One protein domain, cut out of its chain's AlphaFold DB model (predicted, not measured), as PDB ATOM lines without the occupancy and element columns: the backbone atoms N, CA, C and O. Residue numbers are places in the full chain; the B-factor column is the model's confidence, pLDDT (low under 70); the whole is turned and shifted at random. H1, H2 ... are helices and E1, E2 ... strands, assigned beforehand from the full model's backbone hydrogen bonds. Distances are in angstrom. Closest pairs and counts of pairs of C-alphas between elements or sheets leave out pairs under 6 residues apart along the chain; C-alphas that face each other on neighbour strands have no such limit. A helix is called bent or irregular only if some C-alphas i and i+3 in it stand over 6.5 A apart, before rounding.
ATOM      1  N   THR A 139     206.251 147.069 128.097       83.81
ATOM      2  CA  THR A 139     205.740 145.730 127.779       83.81
ATOM      3  C   THR A 139     204.263 145.827 127.436       83.81
ATOM      4  O   THR A 139     203.493 146.473 128.144       83.81
ATOM      5  N   LEU A 140     203.861 145.203 126.335       88.81
ATOM      6  CA  LEU A 140     202.462 145.036 125.962       88.81
ATOM      7  C   LEU A 140     202.003 143.626 126.324       88.81
ATOM      8  O   LEU A 140     202.753 142.685 126.077       88.81
ATOM      9  N   PHE A 141     200.776 143.496 126.825       91.12
ATOM     10  CA  PHE A 141     200.093 142.227 127.077       91.12
ATOM     11  C   PHE A 141     198.749 142.190 126.345       91.12
ATOM     12  O   PHE A 141     198.024 143.190 126.344       91.12
ATOM     13  N   TRP A 142     198.418 141.057 125.726       93.56
ATOM     14  CA  TRP A 142     197.155 140.846 125.006       93.56
ATOM     15  C   TRP A 142     196.820 139.355 124.893       93.56
ATOM     16  O   TRP A 142     197.714 138.516 124.968       93.56
ATOM     17  N   PHE A 143     195.551 139.012 124.662       93.56
ATOM     18  CA  PHE A 143     195.163 137.646 124.285       93.56
ATOM     19  C   PHE A 143     195.532 137.354 122.830       93.56
ATOM     20  O   PHE A 143     195.191 138.143 121.944       93.56
ATOM     21  N   TYR A 144     196.188 136.219 122.577       91.50
ATOM     22  CA  TYR A 144     196.717 135.845 121.262       91.50
ATOM     23  C   TYR A 144     195.674 135.980 120.136       91.50
ATOM     24  O   TYR A 144     195.847 136.790 119.225       91.50
ATOM     25  N   HIS A 145     194.547 135.281 120.223       88.81
ATOM     26  CA  HIS A 145     193.512 135.251 119.190       88.81
ATOM     27  C   HIS A 145     192.702 136.551 119.083       88.81
ATOM     28  O   HIS A 145     192.064 136.780 118.060       88.81
ATOM     29  N   GLN A 146     192.720 137.417 120.102       84.31
ATOM     30  CA  GLN A 146     191.985 138.685 120.058       84.31
ATOM     31  C   GLN A 146     192.834 139.851 119.537       84.31
ATOM     32  O   GLN A 146     192.271 140.823 119.045       84.31
ATOM     33  N   GLY A 147     194.167 139.794 119.644       83.31
ATOM     34  CA  GLY A 147     195.015 140.971 119.408       83.31
ATOM     35  C   GLY A 147     196.282 140.773 118.579       83.31
ATOM     36  O   GLY A 147     196.901 141.775 118.216       83.31
ATOM     37  N   GLU A 148     196.690 139.539 118.260       89.62
ATOM     38  CA  GLU A 148     197.998 139.276 117.634       89.62
ATOM     39  C   GLU A 148     198.153 139.958 116.266       89.62
ATOM     40  O   GLU A 148     199.169 140.612 116.023       89.62
ATOM     41  N   GLU A 149     197.160 139.855 115.377       87.62
ATOM     42  CA  GLU A 149     197.247 140.456 114.039       87.62
ATOM     43  C   GLU A 149     197.299 141.987 114.099       87.62
ATOM     44  O   GLU A 149     198.156 142.610 113.465       87.62
ATOM     45  N   ALA A 150     196.439 142.592 114.921       87.56
ATOM     46  CA  ALA A 150     196.382 144.036 115.103       87.56
ATOM     47  C   ALA A 150     197.690 144.585 115.698       87.56
ATOM     48  O   ALA A 150     198.231 145.572 115.200       87.56
ATOM     49  N   ILE A 151     198.267 143.917 116.703       87.50
ATOM     50  CA  ILE A 151     199.554 144.326 117.286       87.50
ATOM     51  C   ILE A 151     200.697 144.160 116.295       87.50
ATOM     52  O   ILE A 151     201.531 145.060 116.188       87.50
ATOM     53  N   ARG A 152     200.742 143.056 115.542       86.00
ATOM     54  CA  ARG A 152     201.752 142.868 114.491       86.00
ATOM     55  C   ARG A 152     201.687 143.980 113.457       86.00
ATOM     56  O   ARG A 152     202.729 144.520 113.097       86.00
ATOM     57  N   TRP A 153     200.486 144.358 113.029       85.75
ATOM     58  CA  TRP A 153     200.292 145.485 112.122       85.75
ATOM     59  C   TRP A 153     200.789 146.802 112.736       85.75
ATOM     60  O   TRP A 153     201.658 147.450 112.151       85.75
ATOM     61  N   VAL A 154     200.345 147.149 113.953       86.19
ATOM     62  CA  VAL A 154     200.771 148.382 114.647       86.19
ATOM     63  C   VAL A 154     202.290 148.433 114.826       86.19
ATOM     64  O   VAL A 154     202.896 149.495 114.683       86.19
ATOM     65  N   VAL A 155     202.922 147.305 115.145       81.81
ATOM     66  CA  VAL A 155     204.375 147.213 115.326       81.81
ATOM     67  C   VAL A 155     205.112 147.371 114.005       81.81
ATOM     68  O   VAL A 155     206.067 148.148 113.951       81.81
ATOM     69  N   ASN A 156     204.667 146.685 112.950       82.00
ATOM     70  CA  ASN A 156     205.266 146.799 111.624       82.00
ATOM     71  C   ASN A 156     205.235 148.254 111.140       82.00
ATOM     72  O   ASN A 156     206.256 148.762 110.684       82.00
ATOM     73  N   GLU A 157     204.113 148.956 111.328       80.75
ATOM     74  CA  GLU A 157     204.011 150.381 110.993       80.75
ATOM     75  C   GLU A 157     204.862 151.289 111.896       80.75
ATOM     76  O   GLU A 157     205.361 152.325 111.458       80.75
ATOM     77  N   ALA A 158     204.993 150.962 113.186       76.38
ATOM     78  CA  ALA A 158     205.597 151.858 114.172       76.38
ATOM     79  C   ALA A 158     207.111 151.705 114.346       76.38
ATOM     80  O   ALA A 158     207.772 152.684 114.709       76.38
ATOM     81  N   ILE A 159     207.630 150.488 114.201       73.62
ATOM     82  CA  ILE A 159     209.000 150.118 114.577       73.62
ATOM     83  C   ILE A 159     209.772 149.610 113.352       73.62
ATOM     84  O   ILE A 159     210.978 149.820 113.290       73.62
ATOM     85  N   GLY A 160     209.104 148.997 112.367       65.00
ATOM     86  CA  GLY A 160     209.756 148.453 111.165       65.00
ATOM     87  C   GLY A 160     210.672 147.248 111.429       65.00
ATOM     88  O   GLY A 160     211.339 146.770 110.517       65.00
ATOM     89  N   GLU A 161     210.703 146.745 112.665       67.31
ATOM     90  CA  GLU A 161     211.490 145.591 113.103       67.31
ATOM     91  C   GLU A 161     210.574 144.447 113.548       67.31
ATOM     92  O   GLU A 161     209.421 144.656 113.933       67.31
ATOM     93  N   ARG A 162     211.116 143.221 113.568       67.00
ATOM     94  CA  ARG A 162     210.412 142.052 114.105       67.00
ATOM     95  C   ARG A 162     210.196 142.215 115.614       67.00
ATOM     96  O   ARG A 162     211.154 142.372 116.373       67.00
ATOM     97  N   LEU A 163     208.933 142.138 116.036       74.50
ATOM     98  CA  LEU A 163     208.547 142.124 117.444       74.50
ATOM     99  C   LEU A 163     209.131 140.888 118.134       74.50
ATOM    100  O   LEU A 163     208.977 139.765 117.649       74.50
ATOM    101  N   GLU A 164     209.779 141.101 119.272       78.94
ATOM    102  CA  GLU A 164     210.142 140.022 120.183       78.94
ATOM    103  C   GLU A 164     208.902 139.709 121.032       78.94
ATOM    104  O   GLU A 164     208.477 140.548 121.831       78.94
ATOM    105  N   VAL A 165     208.285 138.550 120.783       85.50
ATOM    106  CA  VAL A 165     207.030 138.116 121.417       85.50
ATOM    107  C   VAL A 165     207.243 136.785 122.109       85.50
ATOM    108  O   VAL A 165     207.776 135.862 121.493       85.50
ATOM    109  N   ASP A 166     206.743 136.683 123.331       87.25
ATOM    110  CA  ASP A 166     206.748 135.463 124.131       87.25
ATOM    111  C   ASP A 166     205.374 135.247 124.784       87.25
ATOM    112  O   ASP A 166     204.476 136.093 124.689       87.25
ATOM    113  N   ASN A 167     205.192 134.095 125.418       88.56
ATOM    114  CA  ASN A 167     204.015 133.782 126.211       88.56
ATOM    115  C   ASN A 167     204.204 134.318 127.625       88.56
ATOM    116  O   ASN A 167     205.215 134.055 128.271       88.56
ATOM    117  N   TYR A 168     203.219 135.065 128.103       86.88
ATOM    118  CA  TYR A 168     203.194 135.504 129.488       86.88
ATOM    119  C   TYR A 168     203.032 134.277 130.405       86.88
ATOM    120  O   TYR A 168     202.126 133.475 130.150       86.88
ATOM    121  N   PRO A 169     203.893 134.087 131.425       83.56
ATOM    122  CA  PRO A 169     203.712 133.016 132.397       83.56
ATOM    123  C   PRO A 169     202.447 133.304 133.203       83.56
ATOM    124  O   PRO A 169     202.254 134.411 133.697       83.56
ATOM    125  N   ILE A 170     201.555 132.323 133.282       81.75
ATOM    126  CA  ILE A 170     200.235 132.464 133.898       81.75
ATOM    127  C   ILE A 170     200.205 131.602 135.151       81.75
ATOM    128  O   ILE A 170     200.532 130.417 135.085       81.75
ATOM    129  N   ASP A 171     199.755 132.178 136.264       81.69
ATOM    130  CA  ASP A 171     199.511 131.408 137.481       81.69
ATOM    131  C   ASP A 171     198.435 130.322 137.236       81.69
ATOM    132  O   ASP A 171     197.357 130.624 136.705       81.69
ATOM    133  N   PRO A 172     198.670 129.054 137.624       78.88
ATOM    134  CA  PRO A 172     197.708 127.974 137.404       78.88
ATOM    135  C   PRO A 172     196.311 128.253 137.973       78.88
ATOM    136  O   PRO A 172     195.324 127.779 137.414       78.88
ATOM    137  N   GLY A 173     196.217 129.035 139.054       77.00
ATOM    138  CA  GLY A 173     194.966 129.398 139.713       77.00
ATOM    139  C   GLY A 173     194.050 130.300 138.886       77.00
ATOM    140  O   GLY A 173     192.873 130.402 139.216       77.00
ATOM    141  N   ILE A 174     194.551 130.931 137.817       80.00
ATOM    142  CA  ILE A 174     193.722 131.689 136.867       80.00
ATOM    143  C   ILE A 174     193.653 131.056 135.476       80.00
ATOM    144  O   ILE A 174     192.754 131.379 134.703       80.00
ATOM    145  N   ALA A 175     194.554 130.128 135.149       80.69
ATOM    146  CA  ALA A 175     194.628 129.518 133.822       80.69
ATOM    147  C   ALA A 175     193.296 128.893 133.356       80.69
ATOM    148  O   ALA A 175     193.002 128.921 132.163       80.69
ATOM    149  N   SER A 176     192.470 128.373 134.274       78.88
ATOM    150  CA  SER A 176     191.149 127.798 133.961       78.88
ATOM    151  C   SER A 176     190.104 128.823 133.519       78.88
ATOM    152  O   SER A 176     189.167 128.467 132.811       78.88
ATOM    153  N   GLU A 177     190.258 130.081 133.926       78.44
ATOM    154  CA  GLU A 177     189.333 131.180 133.621       78.44
ATOM    155  C   GLU A 177     189.720 131.920 132.336       78.44
ATOM    156  O   GLU A 177     189.003 132.803 131.859       78.44
ATOM    157  N   MET A 178     190.889 131.596 131.781       80.31
ATOM    158  CA  MET A 178     191.425 132.302 130.637       80.31
ATOM    159  C   MET A 178     190.810 131.785 129.336       80.31
ATOM    160  O   MET A 178     190.874 130.589 129.055       80.31
ATOM    161  N   PRO A 179     190.270 132.682 128.491       76.19
ATOM    162  CA  PRO A 179     189.739 132.283 127.194       76.19
ATOM    163  C   PRO A 179     190.851 131.861 126.226       76.19
ATOM    164  O   PRO A 179     190.576 131.201 125.226       76.19
ATOM    165  N   ASP A 180     192.089 132.293 126.484       81.94
ATOM    166  CA  ASP A 180     193.218 132.136 125.582       81.94
ATOM    167  C   ASP A 180     194.555 132.443 126.276       81.94
ATOM    168  O   ASP A 180     194.600 133.050 127.345       81.94
ATOM    169  N   MET A 181     195.656 132.087 125.622       90.19
ATOM    170  CA  MET A 181     197.015 132.431 126.017       90.19
ATOM    171  C   MET A 181     197.272 133.942 125.933       90.19
ATOM    172  O   MET A 181     196.929 134.603 124.947       90.19
ATOM    173  N   ILE A 182     197.947 134.487 126.947       91.69
ATOM    174  CA  ILE A 182     198.412 135.876 126.937       91.69
ATOM    175  C   ILE A 182     199.789 135.937 126.283       91.69
ATOM    176  O   ILE A 182     200.724 135.225 126.650       91.69
ATOM    177  N   ARG A 183     199.914 136.830 125.312       92.19
ATOM    178  CA  ARG A 183     201.171 137.189 124.670       92.19
ATOM    179  C   ARG A 183     201.734 138.414 125.352       92.19
ATOM    180  O   ARG A 183     200.993 139.308 125.763       92.19
ATOM    181  N   MET A 184     203.054 138.461 125.421       88.88
ATOM    182  CA  MET A 184     203.786 139.627 125.872       88.88
ATOM    183  C   MET A 184     204.834 140.030 124.846       88.88
ATOM    184  O   MET A 184     205.485 139.184 124.233       88.88
ATOM    185  N   ALA A 185     205.030 141.334 124.676       87.50
ATOM    186  CA  ALA A 185     206.111 141.845 123.847       87.50
ATOM    187  C   ALA A 185     206.722 143.120 124.394       87.50
ATOM    188  O   ALA A 185     206.032 143.988 124.929       87.50
ATOM    189  N   ARG A 186     208.031 143.246 124.185       82.06
ATOM    190  CA  ARG A 186     208.798 144.433 124.554       82.06
ATOM    191  C   ARG A 186     208.861 145.397 123.386       82.06
ATOM    192  O   ARG A 186     209.247 145.028 122.277       82.06
ATOM    193  N   ILE A 187     208.543 146.653 123.659       81.81
ATOM    194  CA  ILE A 187     208.569 147.728 122.673       81.81
ATOM    195  C   ILE A 187     209.335 148.936 123.220       81.81
ATOM    196  O   ILE A 187     209.391 149.140 124.436       81.81
ATOM    197  N   PRO A 188     209.926 149.774 122.354       78.38
ATOM    198  CA  PRO A 188     210.526 151.014 122.811       78.38
ATOM    199  C   PRO A 188     209.454 151.981 123.312       78.38
ATOM    200  O   PRO A 188     208.383 152.111 122.699       78.38
ATOM    201  N   ARG A 189     209.761 152.694 124.402       76.19
ATOM    202  CA  ARG A 189     208.820 153.623 125.031       76.19
ATOM    203  C   ARG A 189     208.192 154.573 124.038       76.19
ATOM    204  O   ARG A 189     208.876 155.203 123.230       76.19
ATOM    205  N   GLY A 190     206.878 154.733 124.139       75.56
ATOM    206  CA  GLY A 190     206.146 155.740 123.373       75.56
ATOM    207  C   GLY A 190     206.108 155.498 121.860       75.56
ATOM    208  O   GLY A 190     205.532 156.317 121.148       75.56
ATOM    209  N   LYS A 191     206.664 154.390 121.345       82.25
ATOM    210  CA  LYS A 191     206.556 154.037 119.919       82.25
ATOM    211  C   LYS A 191     205.157 153.572 119.543       82.25
ATOM    212  O   LYS A 191     204.672 153.904 118.455       82.25
ATOM    213  N   ILE A 192     204.509 152.847 120.451       83.94
ATOM    214  CA  ILE A 192     203.116 152.426 120.341       83.94
ATOM    215  C   ILE A 192     202.341 153.137 121.440       83.94
ATOM    216  O   ILE A 192     202.671 153.044 122.618       83.94
ATOM    217  N   GLY A 193     201.343 153.912 121.034       81.88
ATOM    218  CA  GLY A 193     200.499 154.676 121.943       81.88
ATOM    219  C   GLY A 193     199.029 154.469 121.621       81.88
ATOM    220  O   GLY A 193     198.687 153.946 120.558       81.88
ATOM    221  N   LYS A 194     198.162 154.954 122.519       84.88
ATOM    222  CA  LYS A 194     196.704 154.777 122.439       84.88
ATOM    223  C   LYS A 194     196.099 155.116 121.075       84.88
ATOM    224  O   LYS A 194     195.215 154.416 120.614       84.88
ATOM    225  N   GLY A 195     196.610 156.141 120.389       86.25
ATOM    226  CA  GLY A 195     196.114 156.525 119.064       86.25
ATOM    227  C   GLY A 195     196.402 155.498 117.964       86.25
ATOM    228  O   GLY A 195     195.567 155.312 117.088       86.25
ATOM    229  N   LYS A 196     197.556 154.817 117.999       89.06
ATOM    230  CA  LYS A 196     197.888 153.774 117.012       89.06
ATOM    231  C   LYS A 196     197.078 152.502 117.257       89.06
ATOM    232  O   LYS A 196     196.547 151.936 116.315       89.06
ATOM    233  N   LEU A 197     196.934 152.114 118.524       90.06
ATOM    234  CA  LEU A 197     196.104 150.976 118.926       90.06
ATOM    235  C   LEU A 197     194.625 151.216 118.586       90.06
ATOM    236  O   LEU A 197     193.998 150.361 117.974       90.06
ATOM    237  N   ALA A 198     194.108 152.422 118.845       89.69
ATOM    238  CA  ALA A 198     192.742 152.788 118.476       89.69
ATOM    239  C   ALA A 198     192.501 152.740 116.956       89.69
ATOM    240  O   ALA A 198     191.441 152.303 116.519       89.69
ATOM    241  N   LYS A 199     193.483 153.140 116.133       89.38
ATOM    242  CA  LYS A 199     193.399 152.993 114.666       89.38
ATOM    243  C   LYS A 199     193.335 151.532 114.219       89.38
ATOM    244  O   LYS A 199     192.708 151.253 113.207       89.38
ATOM    245  N   ALA A 200     193.950 150.627 114.977       89.12
ATOM    246  CA  ALA A 200     193.862 149.185 114.765       89.12
ATOM    247  C   ALA A 200     192.583 148.561 115.357       89.12
ATOM    248  O   ALA A 200     192.487 147.340 115.431       89.12
ATOM    249  N   GLY A 201     191.627 149.371 115.831       90.56
ATOM    250  CA  GLY A 201     190.400 148.881 116.460       90.56
ATOM    251  C   GLY A 201     190.603 148.305 117.863       90.56
ATOM    252  O   GLY A 201     189.739 147.589 118.352       90.56
ATOM    253  N   MET A 202     191.728 148.605 118.519       91.94
ATOM    254  CA  MET A 202     192.037 148.090 119.852       91.94
ATOM    255  C   MET A 202     191.829 149.150 120.930       91.94
ATOM    256  O   MET A 202     192.276 150.298 120.811       91.94
ATOM    257  N   ALA A 203     191.236 148.734 122.042       92.38
ATOM    258  CA  ALA A 203     191.323 149.466 123.289       92.38
ATOM    259  C   ALA A 203     192.716 149.291 123.910       92.38
ATOM    260  O   ALA A 203     193.381 148.267 123.747       92.38
ATOM    261  N   SER A 204     193.165 150.299 124.657       91.75
ATOM    262  CA  SER A 204     194.445 150.238 125.361       91.75
ATOM    263  C   SER A 204     194.298 150.704 126.797       91.75
ATOM    264  O   SER A 204     193.759 151.787 127.038       91.75
ATOM    265  N   GLY A 205     194.838 149.928 127.726       89.69
ATOM    266  CA  GLY A 205     194.960 150.293 129.128       89.69
ATOM    267  C   GLY A 205     196.413 150.495 129.521       89.69
ATOM    268  O   GLY A 205     197.332 150.014 128.857       89.69
ATOM    269  N   ARG A 206     196.631 151.195 130.630       86.31
ATOM    270  CA  ARG A 206     197.920 151.224 131.319       86.31
ATOM    271  C   ARG A 206     197.810 150.474 132.631       86.31
ATOM    272  O   ARG A 206     196.876 150.722 133.393       86.31
ATOM    273  N   LEU A 207     198.779 149.601 132.880       79.44
ATOM    274  CA  LEU A 207     198.965 148.966 134.173       79.44
ATOM    275  C   LEU A 207     199.549 150.007 135.135       79.44
ATOM    276  O   LEU A 207     200.658 150.503 134.938       79.44
ATOM    277  N   GLY A 208     198.754 150.373 136.131       67.06
ATOM    278  CA  GLY A 208     199.150 151.124 137.311       67.06
ATOM    279  C   GLY A 208     199.192 150.188 138.515       67.06
ATOM    280  O   GLY A 208     198.426 149.234 138.619       67.06
ATOM    281  N   PHE A 209     200.096 150.442 139.446       58.69
ATOM    282  CA  PHE A 209     200.165 149.669 140.680       58.69
ATOM    283  C   PHE A 209     199.604 150.518 141.828       58.69
ATOM    284  O   PHE A 209     199.654 151.746 141.764       58.69
ATOM    285  N   TRP A 210     199.021 149.880 142.851       52.47
ATOM    286  CA  TRP A 210     198.376 150.572 143.978       52.47
ATOM    287  C   TRP A 210     199.304 151.588 144.654       52.47
ATOM    288  O   TRP A 210     200.455 151.283 144.932       52.47
ATOM    289  N   GLU A 211     198.775 152.749 145.017       39.31
ATOM    290  CA  GLU A 211     199.375 153.607 146.038       39.31
ATOM    291  C   GLU A 211     198.283 153.802 147.096       39.31
ATOM    292  O   GLU A 211     197.309 154.523 146.877       39.31
ATOM    293  N   ASN A 212     198.374 153.103 148.229       40.88
ATOM    294  CA  ASN A 212     197.521 153.445 149.365       40.88
ATOM    295  C   ASN A 212     198.182 154.608 150.111       40.88
ATOM    296  O   ASN A 212     199.009 154.403 150.994       40.88
ATOM    297  N   ILE A 213     197.864 155.840 149.712       41.38
ATOM    298  CA  ILE A 213     198.585 157.029 150.198       41.38
ATOM    299  C   ILE A 213     198.038 157.594 151.519       41.38
ATOM    300  O   ILE A 213     198.490 158.654 151.950       41.38
ATOM    301  N   SER A 214     197.064 156.965 152.189       44.81
ATOM    302  CA  SER A 214     196.587 157.527 153.461       44.81
ATOM    303  C   SER A 214     195.842 156.547 154.363       44.81
ATOM    304  O   SER A 214     194.639 156.345 154.216       44.81
ATOM    305  N   ALA A 215     196.528 156.103 155.413       38.84
ATOM    306  CA  ALA A 215     195.915 155.776 156.699       38.84
ATOM    307  C   ALA A 215     196.008 156.969 157.683       38.84
ATOM    308  O   ALA A 215     196.225 156.762 158.872       38.84
ATOM    309  N   ASN A 216     195.887 158.227 157.212       34.25
ATOM    310  CA  ASN A 216     196.001 159.420 158.070       34.25
ATOM    311  C   ASN A 216     194.738 160.322 158.094       34.25
ATOM    312  O   ASN A 216     194.567 161.241 157.293       34.25
ATOM    313  N   ILE A 217     193.870 159.992 159.060       38.41
ATOM    314  CA  ILE A 217     193.017 160.767 159.999       38.41
ATOM    315  C   ILE A 217     192.051 161.868 159.502       38.41
ATOM    316  O   ILE A 217     191.064 162.103 160.192       38.41
ATOM    317  N   TYR A 218     192.205 162.500 158.333       36.84
ATOM    318  CA  TYR A 218     191.287 163.608 157.971       36.84
ATOM    319  C   TYR A 218     190.633 163.554 156.592       36.84
ATOM    320  O   TYR A 218     189.702 164.321 156.354       36.84
ATOM    321  N   TRP A 219     191.056 162.671 155.683       35.22
ATOM    322  CA  TRP A 219     190.490 162.626 154.331       35.22
ATOM    323  C   TRP A 219     190.368 161.184 153.831       35.22
ATOM    324  O   TRP A 219     191.286 160.384 153.994       35.22
ATOM    325  N   ALA A 220     189.203 160.879 153.253       41.09
ATOM    326  CA  ALA A 220     188.775 159.572 152.760       41.09
ATOM    327  C   ALA A 220     189.873 158.813 151.998       41.09
ATOM    328  O   ALA A 220     190.541 159.394 151.138       41.09
ATOM    329  N   GLY A 221     189.994 157.505 152.259       46.50
ATOM    330  CA  GLY A 221     190.895 156.618 151.527       46.50
ATOM    331  C   GLY A 221     190.767 156.833 150.016       46.50
ATOM    332  O   GLY A 221     189.668 156.797 149.450       46.50
ATOM    333  N   LYS A 222     191.889 157.134 149.358       50.88
ATOM    334  CA  LYS A 222     191.926 157.291 147.903       50.88
ATOM    335  C   LYS A 222     192.043 155.912 147.272       50.88
ATOM    336  O   LYS A 222     193.069 155.253 147.383       50.88
ATOM    337  N   TYR A 223     190.977 155.496 146.605       55.59
ATOM    338  CA  TYR A 223     191.008 154.355 145.705       55.59
ATOM    339  C   TYR A 223     191.846 154.709 144.473       55.59
ATOM    340  O   TYR A 223     191.554 155.704 143.805       55.59
ATOM    341  N   ILE A 224     192.868 153.906 144.167       58.75
ATOM    342  CA  ILE A 224     193.687 154.081 142.965       58.75
ATOM    343  C   ILE A 224     193.479 152.878 142.040       58.75
ATOM    344  O   ILE A 224     193.670 151.743 142.474       58.75
ATOM    345  N   PRO A 225     193.068 153.102 140.781       64.56
ATOM    346  CA  PRO A 225     192.838 152.028 139.821       64.56
ATOM    347  C   PRO A 225     194.134 151.274 139.487       64.56
ATOM    348  O   PRO A 225     195.175 151.903 139.294       64.56
ATOM    349  N   ARG A 226     194.063 149.938 139.344       75.38
ATOM    350  CA  ARG A 226     195.203 149.129 138.871       75.38
ATOM    351  C   ARG A 226     195.316 149.098 137.344       75.38
ATOM    352  O   ARG A 226     196.411 149.094 136.802       75.38
ATOM    353  N   VAL A 227     194.212 149.086 136.605       84.69
ATOM    354  CA  VAL A 227     194.271 149.359 135.160       84.69
ATOM    355  C   VAL A 227     193.417 150.554 134.857       84.69
ATOM    356  O   VAL A 227     192.275 150.659 135.305       84.69
ATOM    357  N   TYR A 228     193.992 151.436 134.058       86.19
ATOM    358  CA  TYR A 228     193.313 152.612 133.583       86.19
ATOM    359  C   TYR A 228     193.255 152.615 132.057       86.19
ATOM    360  O   TYR A 228     194.294 152.641 131.392       86.19
ATOM    361  N   ALA A 229     192.042 152.585 131.509       87.31
ATOM    362  CA  ALA A 229     191.778 152.721 130.086       87.31
ATOM    363  C   ALA A 229     191.098 154.071 129.824       87.31
ATOM    364  O   ALA A 229     189.938 154.305 130.175       87.31
ATOM    365  N   ASP A 230     191.860 154.977 129.213       77.94
ATOM    366  CA  ASP A 230     191.348 156.258 128.736       77.94
ATOM    367  C   ASP A 230     190.234 156.038 127.709       77.94
ATOM    368  O   ASP A 230     190.352 155.179 126.827       77.94
ATOM    369  N   LYS A 231     189.235 156.927 127.726       82.06
ATOM    370  CA  LYS A 231     188.347 157.105 126.576       82.06
ATOM    371  C   LYS A 231     189.198 157.290 125.312       82.06
ATOM    372  O   LYS A 231     190.163 158.063 125.300       82.06
ATOM    373  N   SER A 232     188.854 156.572 124.253       82.06
ATOM    374  CA  SER A 232     189.601 156.582 122.992       82.06
ATOM    375  C   SER A 232     188.640 156.641 121.807       82.06
ATOM    376  O   SER A 232     187.437 156.773 121.997       82.06
ATOM    377  N   GLY A 233     189.155 156.553 120.577       81.50
ATOM    378  CA  GLY A 233     188.293 156.428 119.396       81.50
ATOM    379  C   GLY A 233     187.486 155.124 119.356       81.50
ATOM    380  O   GLY A 233     186.553 155.040 118.571       81.50
ATOM    381  N   VAL A 234     187.839 154.133 120.187       89.31
ATOM    382  CA  VAL A 234     187.194 152.809 120.237       89.31
ATOM    383  C   VAL A 234     186.432 152.579 121.551       89.31
ATOM    384  O   VAL A 234     185.515 151.771 121.602       89.31
ATOM    385  N   LEU A 235     186.795 153.295 122.620       88.62
ATOM    386  CA  LEU A 235     186.118 153.220 123.916       88.62
ATOM    387  C   LEU A 235     185.217 154.433 124.123       88.62
ATOM    388  O   LEU A 235     185.708 155.562 124.151       88.62
ATOM    389  N   ASP A 236     183.933 154.194 124.373       84.38
ATOM    390  CA  ASP A 236     182.927 155.252 124.539       84.38
ATOM    391  C   ASP A 236     183.086 156.054 125.835       84.38
ATOM    392  O   ASP A 236     182.709 157.233 125.914       84.38
ATOM    393  N   ARG A 237     183.668 155.426 126.857       87.06
ATOM    394  CA  ARG A 237     183.867 155.993 128.188       87.06
ATOM    395  C   ARG A 237     185.206 155.575 128.780       87.06
ATOM    396  O   ARG A 237     185.917 154.732 128.243       87.06
ATOM    397  N   GLN A 238     185.549 156.222 129.882       87.44
ATOM    398  CA  GLN A 238     186.730 155.910 130.668       87.44
ATOM    399  C   GLN A 238     186.460 154.659 131.508       87.44
ATOM    400  O   GLN A 238     185.422 154.582 132.165       87.44
ATOM    401  N   ILE A 239     187.389 153.704 131.498       90.38
ATOM    402  CA  ILE A 239     187.249 152.437 132.220       90.38
ATOM    403  C   ILE A 239     188.385 152.287 133.229       90.38
ATOM    404  O   ILE A 239     189.558 152.542 132.948       90.38
ATOM    405  N   THR A 240     188.021 151.850 134.425       88.19
ATOM    406  CA  THR A 240     188.930 151.417 135.481       88.19
ATOM    407  C   THR A 240     188.737 149.934 135.728       88.19
ATOM    408  O   THR A 240     187.602 149.493 135.865       88.19
ATOM    409  N   ILE A 241     189.832 149.185 135.862       88.00
ATOM    410  CA  ILE A 241     189.790 147.780 136.279       88.00
ATOM    411  C   ILE A 241     190.443 147.637 137.648       88.00
ATOM    412  O   ILE A 241     191.552 148.140 137.874       88.00
ATOM    413  N   SER A 242     189.753 146.967 138.568       82.38
ATOM    414  CA  SER A 242     190.197 146.848 139.954       82.38
ATOM    415  C   SER A 242     189.784 145.544 140.622       82.38
ATOM    416  O   SER A 242     188.672 145.074 140.394       82.38
ATOM    417  N   PRO A 243     190.625 145.014 141.522       77.75
ATOM    418  CA  PRO A 243     190.305 143.842 142.321       77.75
ATOM    419  C   PRO A 243     189.549 144.149 143.615       77.75
ATOM    420  O   PRO A 243     189.193 143.226 144.341       77.75
ATOM    421  N   LEU A 244     189.317 145.418 143.974       73.31
ATOM    422  CA  LEU A 244     188.605 145.720 145.217       73.31
ATOM    423  C   LEU A 244     187.091 145.639 145.037       73.31
ATOM    424  O   LEU A 244     186.484 146.390 144.272       73.31
ATOM    425  N   ARG A 245     186.474 144.775 145.848       74.94
ATOM    426  CA  ARG A 245     185.021 144.757 146.043       74.94
ATOM    427  C   ARG A 245     184.573 146.035 146.745       74.94
ATOM    428  O   ARG A 245     185.213 146.492 147.691       74.94
ATOM    429  N   GLU A 246     183.424 146.546 146.329       74.62
ATOM    430  CA  GLU A 246     182.804 147.757 146.871       74.62
ATOM    431  C   GLU A 246     182.667 147.719 148.400       74.62
ATOM    432  O   GLU A 246     183.145 148.616 149.089       74.62
ATOM    433  N   GLY A 247     182.148 146.612 148.945       72.62
ATOM    434  CA  GLY A 247     181.995 146.435 150.390       72.62
ATOM    435  C   GLY A 247     183.307 146.523 151.182       72.62
ATOM    436  O   GLY A 247     183.297 147.027 152.299       72.62
ATOM    437  N   LYS A 248     184.453 146.113 150.607       70.12
ATOM    438  CA  LYS A 248     185.772 146.276 151.256       70.12
ATOM    439  C   LYS A 248     186.215 147.743 151.279       70.12
ATOM    440  O   LYS A 248     186.813 148.185 152.260       70.12
ATOM    441  N   VAL A 249     185.910 148.495 150.220       67.31
ATOM    442  CA  VAL A 249     186.187 149.938 150.138       67.31
ATOM    443  C   VAL A 249     185.359 150.690 151.179       67.31
ATOM    444  O   VAL A 249     185.922 151.458 151.957       67.31
ATOM    445  N   ILE A 250     184.057 150.404 151.243       71.88
ATOM    446  CA  ILE A 250     183.128 151.012 152.205       71.88
ATOM    447  C   ILE A 250     183.534 150.672 153.644       71.88
ATOM    448  O   ILE A 250     183.643 151.567 154.479       71.88
ATOM    449  N   ALA A 251     183.830 149.399 153.934       69.69
ATOM    450  CA  ALA A 251     184.264 148.960 155.264       69.69
ATOM    451  C   ALA A 251     185.559 149.646 155.736       69.69
ATOM    452  O   ALA A 251     185.770 149.804 156.934       69.69
ATOM    453  N   SER A 252     186.401 150.092 154.801       62.19
ATOM    454  CA  SER A 252     187.638 150.831 155.084       62.19
ATOM    455  C   SER A 252     187.423 152.352 155.184       62.19
ATOM    456  O   SER A 252     188.387 153.115 155.160       62.19
ATOM    457  N   GLY A 253     186.168 152.817 155.244       62.84
ATOM    458  CA  GLY A 253     185.811 154.240 155.286       62.84
ATOM    459  C   GLY A 253     186.040 154.987 153.965       62.84
ATOM    460  O   GLY A 253     186.084 156.217 153.942       62.84
ATOM    461  N   GLY A 254     186.232 154.254 152.867       66.00
ATOM    462  CA  GLY A 254     186.327 154.800 151.520       66.00
ATOM    463  C   GLY A 254     184.956 154.941 150.861       66.00
ATOM    464  O   GLY A 254     183.961 154.380 151.308       66.00
ATOM    465  N   LEU A 255     184.931 155.667 149.746       68.19
ATOM    466  CA  LEU A 255     183.780 155.739 148.845       68.19
ATOM    467  C   LEU A 255     184.173 155.078 147.515       68.19
ATOM    468  O   LEU A 255     185.250 155.416 146.997       68.19
ATOM    469  N   PRO A 256     183.348 154.167 146.974       70.31
ATOM    470  CA  PRO A 256     183.576 153.539 145.677       70.31
ATOM    471  C   PRO A 256     183.782 154.555 144.543       70.31
ATOM    472  O   PRO A 256     183.295 155.686 144.575       70.31
ATOM    473  N   MET A 257     184.564 154.167 143.534       70.19
ATOM    474  CA  MET A 257     184.958 155.066 142.442       70.19
ATOM    475  C   MET A 257     183.780 155.447 141.541       70.19
ATOM    476  O   MET A 257     183.638 156.605 141.148       70.19
ATOM    477  N   ASP A 258     182.937 154.470 141.239       71.38
ATOM    478  CA  ASP A 258     181.707 154.599 140.462       71.38
ATOM    479  C   ASP A 258     180.707 155.581 141.089       71.38
ATOM    480  O   ASP A 258     180.019 156.291 140.361       71.38
ATOM    481  N   GLU A 259     180.695 155.726 142.416       67.00
ATOM    482  CA  GLU A 259     179.871 156.739 143.091       67.00
ATOM    483  C   GLU A 259     180.426 158.164 142.947       67.00
ATOM    484  O   GLU A 259     179.669 159.131 142.865       67.00
ATOM    485  N   LYS A 260     181.757 158.324 142.903       65.00
ATOM    486  CA  LYS A 260     182.402 159.647 142.796       65.00
ATOM    487  C   LYS A 260     182.432 160.194 141.371       65.00
ATOM    488  O   LYS A 260     182.500 161.409 141.184       65.00
ATOM    489  N   HIS A 261     182.447 159.314 140.372       70.44
ATOM    490  CA  HIS A 261     182.673 159.682 138.978       70.44
ATOM    491  C   HIS A 261     181.671 158.969 138.055       70.44
ATOM    492  O   HIS A 261     182.011 157.944 137.471       70.44
ATOM    493  N   PRO A 262     180.470 159.538 137.829       68.00
ATOM    494  CA  PRO A 262     179.410 158.882 137.049       68.00
ATOM    495  C   PRO A 262     179.765 158.637 135.569       68.00
ATOM    496  O   PRO A 262     179.103 157.858 134.891       68.00
ATOM    497  N   ASN A 263     180.822 159.277 135.058       72.19
ATOM    498  CA  ASN A 263     181.330 159.082 133.693       72.19
ATOM    499  C   ASN A 263     182.399 157.978 133.586       72.19
ATOM    500  O   ASN A 263     182.969 157.778 132.510       72.19
ATOM    501  N   LEU A 264     182.710 157.310 134.697       80.25
ATOM    502  CA  LEU A 264     183.731 156.281 134.790       80.25
ATOM    503  C   LEU A 264     183.079 154.929 135.053       80.25
ATOM    504  O   LEU A 264     182.338 154.753 136.014       80.25
ATOM    505  N   GLU A 265     183.382 153.962 134.199       86.94
ATOM    506  CA  GLU A 265     182.974 152.578 134.401       86.94
ATOM    507  C   GLU A 265     184.048 151.830 135.187       86.94
ATOM    508  O   GLU A 265     185.241 151.921 134.886       86.94
ATOM    509  N   VAL A 266     183.623 151.106 136.221       86.94
ATOM    510  CA  VAL A 266     184.501 150.279 137.049       86.94
ATOM    511  C   VAL A 266     184.221 148.814 136.739       86.94
ATOM    512  O   VAL A 266     183.225 148.255 137.193       86.94
ATOM    513  N   ILE A 267     185.132 148.179 136.003       89.94
ATOM    514  CA  ILE A 267     185.176 146.726 135.850       89.94
ATOM    515  C   ILE A 267     185.866 146.156 137.090       89.94
ATOM    516  O   ILE A 267     186.986 146.539 137.439       89.94
ATOM    517  N   ARG A 268     185.197 145.235 137.779       85.81
ATOM    518  CA  ARG A 268     185.746 144.580 138.968       85.81
ATOM    519  C   ARG A 268     186.260 143.195 138.591       85.81
ATOM    520  O   ARG A 268     185.538 142.434 137.957       85.81
ATOM    521  N   THR A 269     187.495 142.878 138.969       86.38
ATOM    522  CA  THR A 269     188.040 141.517 138.864       86.38
ATOM    523  C   THR A 269     187.678 140.726 140.118       86.38
ATOM    524  O   THR A 269     187.438 141.315 141.177       86.38
ATOM    525  N   ASP A 270     187.702 139.395 140.036       83.19
ATOM    526  CA  ASP A 270     187.669 138.562 141.238       83.19
ATOM    527  C   ASP A 270     188.923 138.856 142.093       83.19
ATOM    528  O   ASP A 270     190.037 138.779 141.563       83.19
ATOM    529  N   PRO A 271     188.781 139.239 143.379       78.50
ATOM    530  CA  PRO A 271     189.918 139.463 144.264       78.50
ATOM    531  C   PRO A 271     190.829 138.247 144.419       78.50
ATOM    532  O   PRO A 271     192.032 138.440 144.566       78.50
ATOM    533  N   ASP A 272     190.277 137.033 144.391       80.94
ATOM    534  CA  ASP A 272     191.056 135.814 144.620       80.94
ATOM    535  C   ASP A 272     191.946 135.538 143.397       80.94
ATOM    536  O   ASP A 272     193.157 135.367 143.528       80.94
ATOM    537  N   LEU A 273     191.385 135.650 142.186       79.56
ATOM    538  CA  LEU A 273     192.146 135.555 140.933       79.56
ATOM    539  C   LEU A 273     193.179 136.682 140.800       79.56
ATOM    540  O   LEU A 273     194.318 136.453 140.401       79.56
ATOM    541  N   ALA A 274     192.804 137.906 141.175       77.50
ATOM    542  CA  ALA A 274     193.690 139.065 141.150       77.50
ATOM    543  C   ALA A 274     194.790 139.053 142.222       77.50
ATOM    544  O   ALA A 274     195.740 139.841 142.122       77.50
ATOM    545  N   GLY A 275     194.628 138.224 143.254       74.06
ATOM    546  CA  GLY A 275     195.658 137.906 144.234       74.06
ATOM    547  C   GLY A 275     196.721 136.962 143.677       74.06
ATOM    548  O   GLY A 275     197.851 137.027 144.146       74.06
ATOM    549  N   ASN A 276     196.387 136.150 142.664       78.25
ATOM    550  CA  ASN A 276     197.294 135.201 142.007       78.25
ATOM    551  C   ASN A 276     197.978 135.801 140.769       78.25
ATOM    552  O   ASN A 276     199.198 135.773 140.662       78.25
ATOM    553  N   ASP A 277     197.208 136.385 139.846       82.38
ATOM    554  CA  ASP A 277     197.765 137.104 138.700       82.38
ATOM    555  C   ASP A 277     196.851 138.244 138.260       82.38
ATOM    556  O   ASP A 277     195.801 138.057 137.636       82.38
ATOM    557  N   PHE A 278     197.271 139.470 138.562       82.44
ATOM    558  CA  PHE A 278     196.452 140.627 138.240       82.44
ATOM    559  C   PHE A 278     196.411 140.968 136.744       82.44
ATOM    560  O   PHE A 278     195.395 141.483 136.277       82.44
ATOM    561  N   ILE A 279     197.483 140.720 135.986       87.25
ATOM    562  CA  ILE A 279     197.510 141.027 134.547       87.25
ATOM    563  C   ILE A 279     196.495 140.141 133.839       87.25
ATOM    564  O   ILE A 279     195.642 140.647 133.104       87.25
ATOM    565  N   ALA A 280     196.545 138.840 134.118       89.88
ATOM    566  CA  ALA A 280     195.594 137.889 133.576       89.88
ATOM    567  C   ALA A 280     194.163 138.213 134.033       89.88
ATOM    568  O   ALA A 280     193.274 138.333 133.191       89.88
ATOM    569  N   ALA A 281     193.945 138.483 135.326       89.50
ATOM    570  CA  ALA A 281     192.618 138.818 135.850       89.50
ATOM    571  C   ALA A 281     192.033 140.086 135.215       89.50
ATOM    572  O   ALA A 281     190.843 140.134 134.899       89.50
ATOM    573  N   ALA A 282     192.859 141.110 134.991       90.19
ATOM    574  CA  ALA A 282     192.422 142.349 134.363       90.19
ATOM    575  C   ALA A 282     192.077 142.160 132.880       90.19
ATOM    576  O   ALA A 282     191.077 142.712 132.420       90.19
ATOM    577  N   LEU A 283     192.874 141.380 132.140       92.38
ATOM    578  CA  LEU A 283     192.585 141.054 130.743       92.38
ATOM    579  C   LEU A 283     191.291 140.235 130.623       92.38
ATOM    580  O   LEU A 283     190.435 140.589 129.813       92.38
ATOM    581  N   VAL A 284     191.107 139.205 131.460       91.69
ATOM    582  CA  VAL A 284     189.881 138.385 131.499       91.69
ATOM    583  C   VAL A 284     188.656 139.249 131.801       91.69
ATOM    584  O   VAL A 284     187.686 139.220 131.044       91.69
ATOM    585  N   ALA A 285     188.705 140.069 132.854       91.50
ATOM    586  CA  ALA A 285     187.571 140.907 133.235       91.50
ATOM    587  C   ALA A 285     187.224 141.948 132.158       91.50
ATOM    588  O   ALA A 285     186.047 142.209 131.910       91.50
ATOM    589  N   PHE A 286     188.229 142.519 131.481       92.62
ATOM    590  CA  PHE A 286     187.976 143.404 130.345       92.62
ATOM    591  C   PHE A 286     187.300 142.656 129.196       92.62
ATOM    592  O   PHE A 286     186.292 143.131 128.681       92.62
ATOM    593  N   ALA A 287     187.818 141.487 128.811       91.75
ATOM    594  CA  ALA A 287     187.252 140.691 127.726       91.75
ATOM    595  C   ALA A 287     185.807 140.261 128.019       91.75
ATOM    596  O   ALA A 287     184.978 140.248 127.120       91.75
ATOM    597  N   GLN A 288     185.462 139.970 129.273       91.38
ATOM    598  CA  GLN A 288     184.081 139.658 129.655       91.38
ATOM    599  C   GLN A 288     183.154 140.878 129.561       91.38
ATOM    600  O   GLN A 288     182.026 140.760 129.086       91.38
ATOM    601  N   ALA A 289     183.621 142.054 129.991       91.44
ATOM    602  CA  ALA A 289     182.838 143.288 129.929       91.44
ATOM    603  C   ALA A 289     182.714 143.848 128.501       91.44
ATOM    604  O   ALA A 289     181.720 144.495 128.176       91.44
ATOM    605  N   GLN A 290     183.717 143.607 127.651       92.06
ATOM    606  CA  GLN A 290     183.816 144.114 126.281       92.06
ATOM    607  C   GLN A 290     184.193 142.986 125.284       92.06
ATOM    608  O   GLN A 290     185.270 143.034 124.684       92.06
ATOM    609  N   PRO A 291     183.326 141.976 125.043       88.44
ATOM    610  CA  PRO A 291     183.692 140.727 124.345       88.44
ATOM    611  C   PRO A 291     184.209 140.863 122.914       88.44
ATOM    612  O   PRO A 291     184.951 140.008 122.440       88.44
ATOM    613  N   ASN A 292     183.822 141.932 122.221       88.00
ATOM    614  CA  ASN A 292     184.164 142.150 120.815       88.00
ATOM    615  C   ASN A 292     185.285 143.177 120.627       88.00
ATOM    616  O   ASN A 292     185.538 143.606 119.504       88.00
ATOM    617  N   LEU A 293     185.920 143.615 121.717       90.12
ATOM    618  CA  LEU A 293     186.901 144.686 121.691       90.12
ATOM    619  C   LEU A 293     188.272 144.175 122.144       90.12
ATOM    620  O   LEU A 293     188.493 143.998 123.344       90.12
ATOM    621  N   PRO A 294     189.224 143.996 121.212       92.06
ATOM    622  CA  PRO A 294     190.596 143.666 121.557       92.06
ATOM    623  C   PRO A 294     191.199 144.685 122.519       92.06
ATOM    624  O   PRO A 294     191.092 145.899 122.311       92.06
ATOM    625  N   PHE A 295     191.885 144.191 123.544       93.00
ATOM    626  CA  PHE A 295     192.479 145.023 124.579       93.00
ATOM    627  C   PHE A 295     193.968 144.761 124.720       93.00
ATOM    628  O   PHE A 295     194.411 143.618 124.827       93.00
ATOM    629  N   VAL A 296     194.736 145.847 124.744       92.94
ATOM    630  CA  VAL A 296     196.173 145.811 125.011       92.94
ATOM    631  C   VAL A 296     196.451 146.491 126.333       92.94
ATOM    632  O   VAL A 296     196.210 147.692 126.494       92.94
ATOM    633  N   LEU A 297     197.030 145.748 127.266       90.81
ATOM    634  CA  LEU A 297     197.533 146.309 128.505       90.81
ATOM    635  C   LEU A 297     198.994 146.715 128.317       90.81
ATOM    636  O   LEU A 297     199.846 145.893 128.004       90.81
ATOM    637  N   SER A 298     199.286 148.000 128.496       87.69
ATOM    638  CA  SER A 298     200.650 148.526 128.458       87.69
ATOM    639  C   SER A 298     201.199 148.670 129.872       87.69
ATOM    640  O   SER A 298     200.613 149.369 130.700       87.69
ATOM    641  N   TYR A 299     202.354 148.080 130.127       80.44
ATOM    642  CA  TYR A 299     203.170 148.318 131.306       80.44
ATOM    643  C   TYR A 299     204.365 149.189 130.930       80.44
ATOM    644  O   TYR A 299     205.043 148.927 129.940       80.44
ATOM    645  N   ASN A 300     204.625 150.204 131.748       71.75
ATOM    646  CA  ASN A 300     205.889 150.929 131.765       71.75
ATOM    647  C   ASN A 300     206.411 150.848 133.194       71.75
ATOM    648  O   ASN A 300     205.594 150.874 134.117       71.75
ATOM    649  N   THR A 301     207.729 150.850 133.376       58.06
ATOM    650  CA  THR A 301     208.368 150.919 134.691       58.06
ATOM    651  C   THR A 301     207.890 152.179 135.429       58.06
ATOM    652  O   THR A 301     208.363 153.295 135.187       58.06
TER     653      THR A 301
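What this domain is: This is residues 139 to 301 of the 315 residues of an uncharacterized protein of Candidatus Levybacteria bacterium RIFCSPHIGHO2_02_FULL_40_18 (UniProt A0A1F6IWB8). A strongly twisted eight-stranded sheet curls round helix H7 on one face, with H1 and H3 packed on the opposite face, giving three layers. H2 and H6 meet near H7, while H4 and the long unnamed stretch 208 to 226 extend the outline at the end away from H1. The printed part has 163 residues, with seven named helices and eight named strands in the order E1 H1 E2 H2 E3 H3 E4 E5 E6 H4 H5 E7 H6 H7 E8. The mixed sheet runs E2 E3 E1 E8 E4 E5 E6 E7, and the class is mixed, helices and strands. The whole is compact, with a radius of gyration of the C-alphas of 16.4 A, and elongated, spanning 53 by 33 by 29 A.

Where its parts are: E1, residues 139 to 143, begins at C-alpha 139 (205.740, 145.730, 127.779). H1, 144 to 159, spans 20.0 A; it is irregular, with C-alphas 146 and 149 8.2 A apart, and has a kink of 28 degrees near residue 153. Then come E2, 165 to 167; H2, 172 to 175; E3, 182 to 187, 16.2 A; H3, 194 to 199; E4, 203 to 207; E5, 227 to 229; E6, 238 to 242; H4, 246 to 251; H5, 257 to 260; E7, 264 to 268; and H6, 271 to 276. H7, 278 to 289, spans 16.2 A, and E8, 295 to 300, spans 16.3 A, ending at C-alpha 300 (205.889, 150.929, 131.765).

How they stand to each other: E1 and E8 are antiparallel, with N 141 and O 297 2.8 A apart; E8 and E4 are parallel, with N 298 and O 205 at 2.8 A. E4, E5 and E6 form a meander, each strand the antiparallel neighbour of the one before, with N 206 and O 228 at 2.9 A and N 229 and O 239 at 2.9 A. E6, H4, H5 and E7 form a strand-helix-strand unit, two parallel neighbour strands with helices between, with a right-handed crossover; N 267 and O 240 are 2.8 A apart. H1 is on the sheet at a height of 8.9 A, and touches H3 about perpendicular, at 76 degrees; their closest C-alphas are Val 154 and Lys 196, 6.6 A. H7's closest C-alphas to E6 are Ala 282 and Ile 241, 6.3 A. H6 and H7 touch only at the corner, with Ala 274 and Ala 281 closest at 5.4 A. H5 only grazes the sheet. Every O i to N i+4 pair is within hydrogen-bond range in H3, H4, H6 and H7, and 10 of 12 in H1; H2 and H5 are too short for such a pair.

The domain as a whole: The C-alphas of Gly 160 and Ile 217, the two farthest apart, are 53.1 A apart. The printed part has no cut, and the link from E4 to E5 is long, with 19 residues. Mean pLDDT of the printed part is 78.6; 31 residues are under 70, among them 208 to 225.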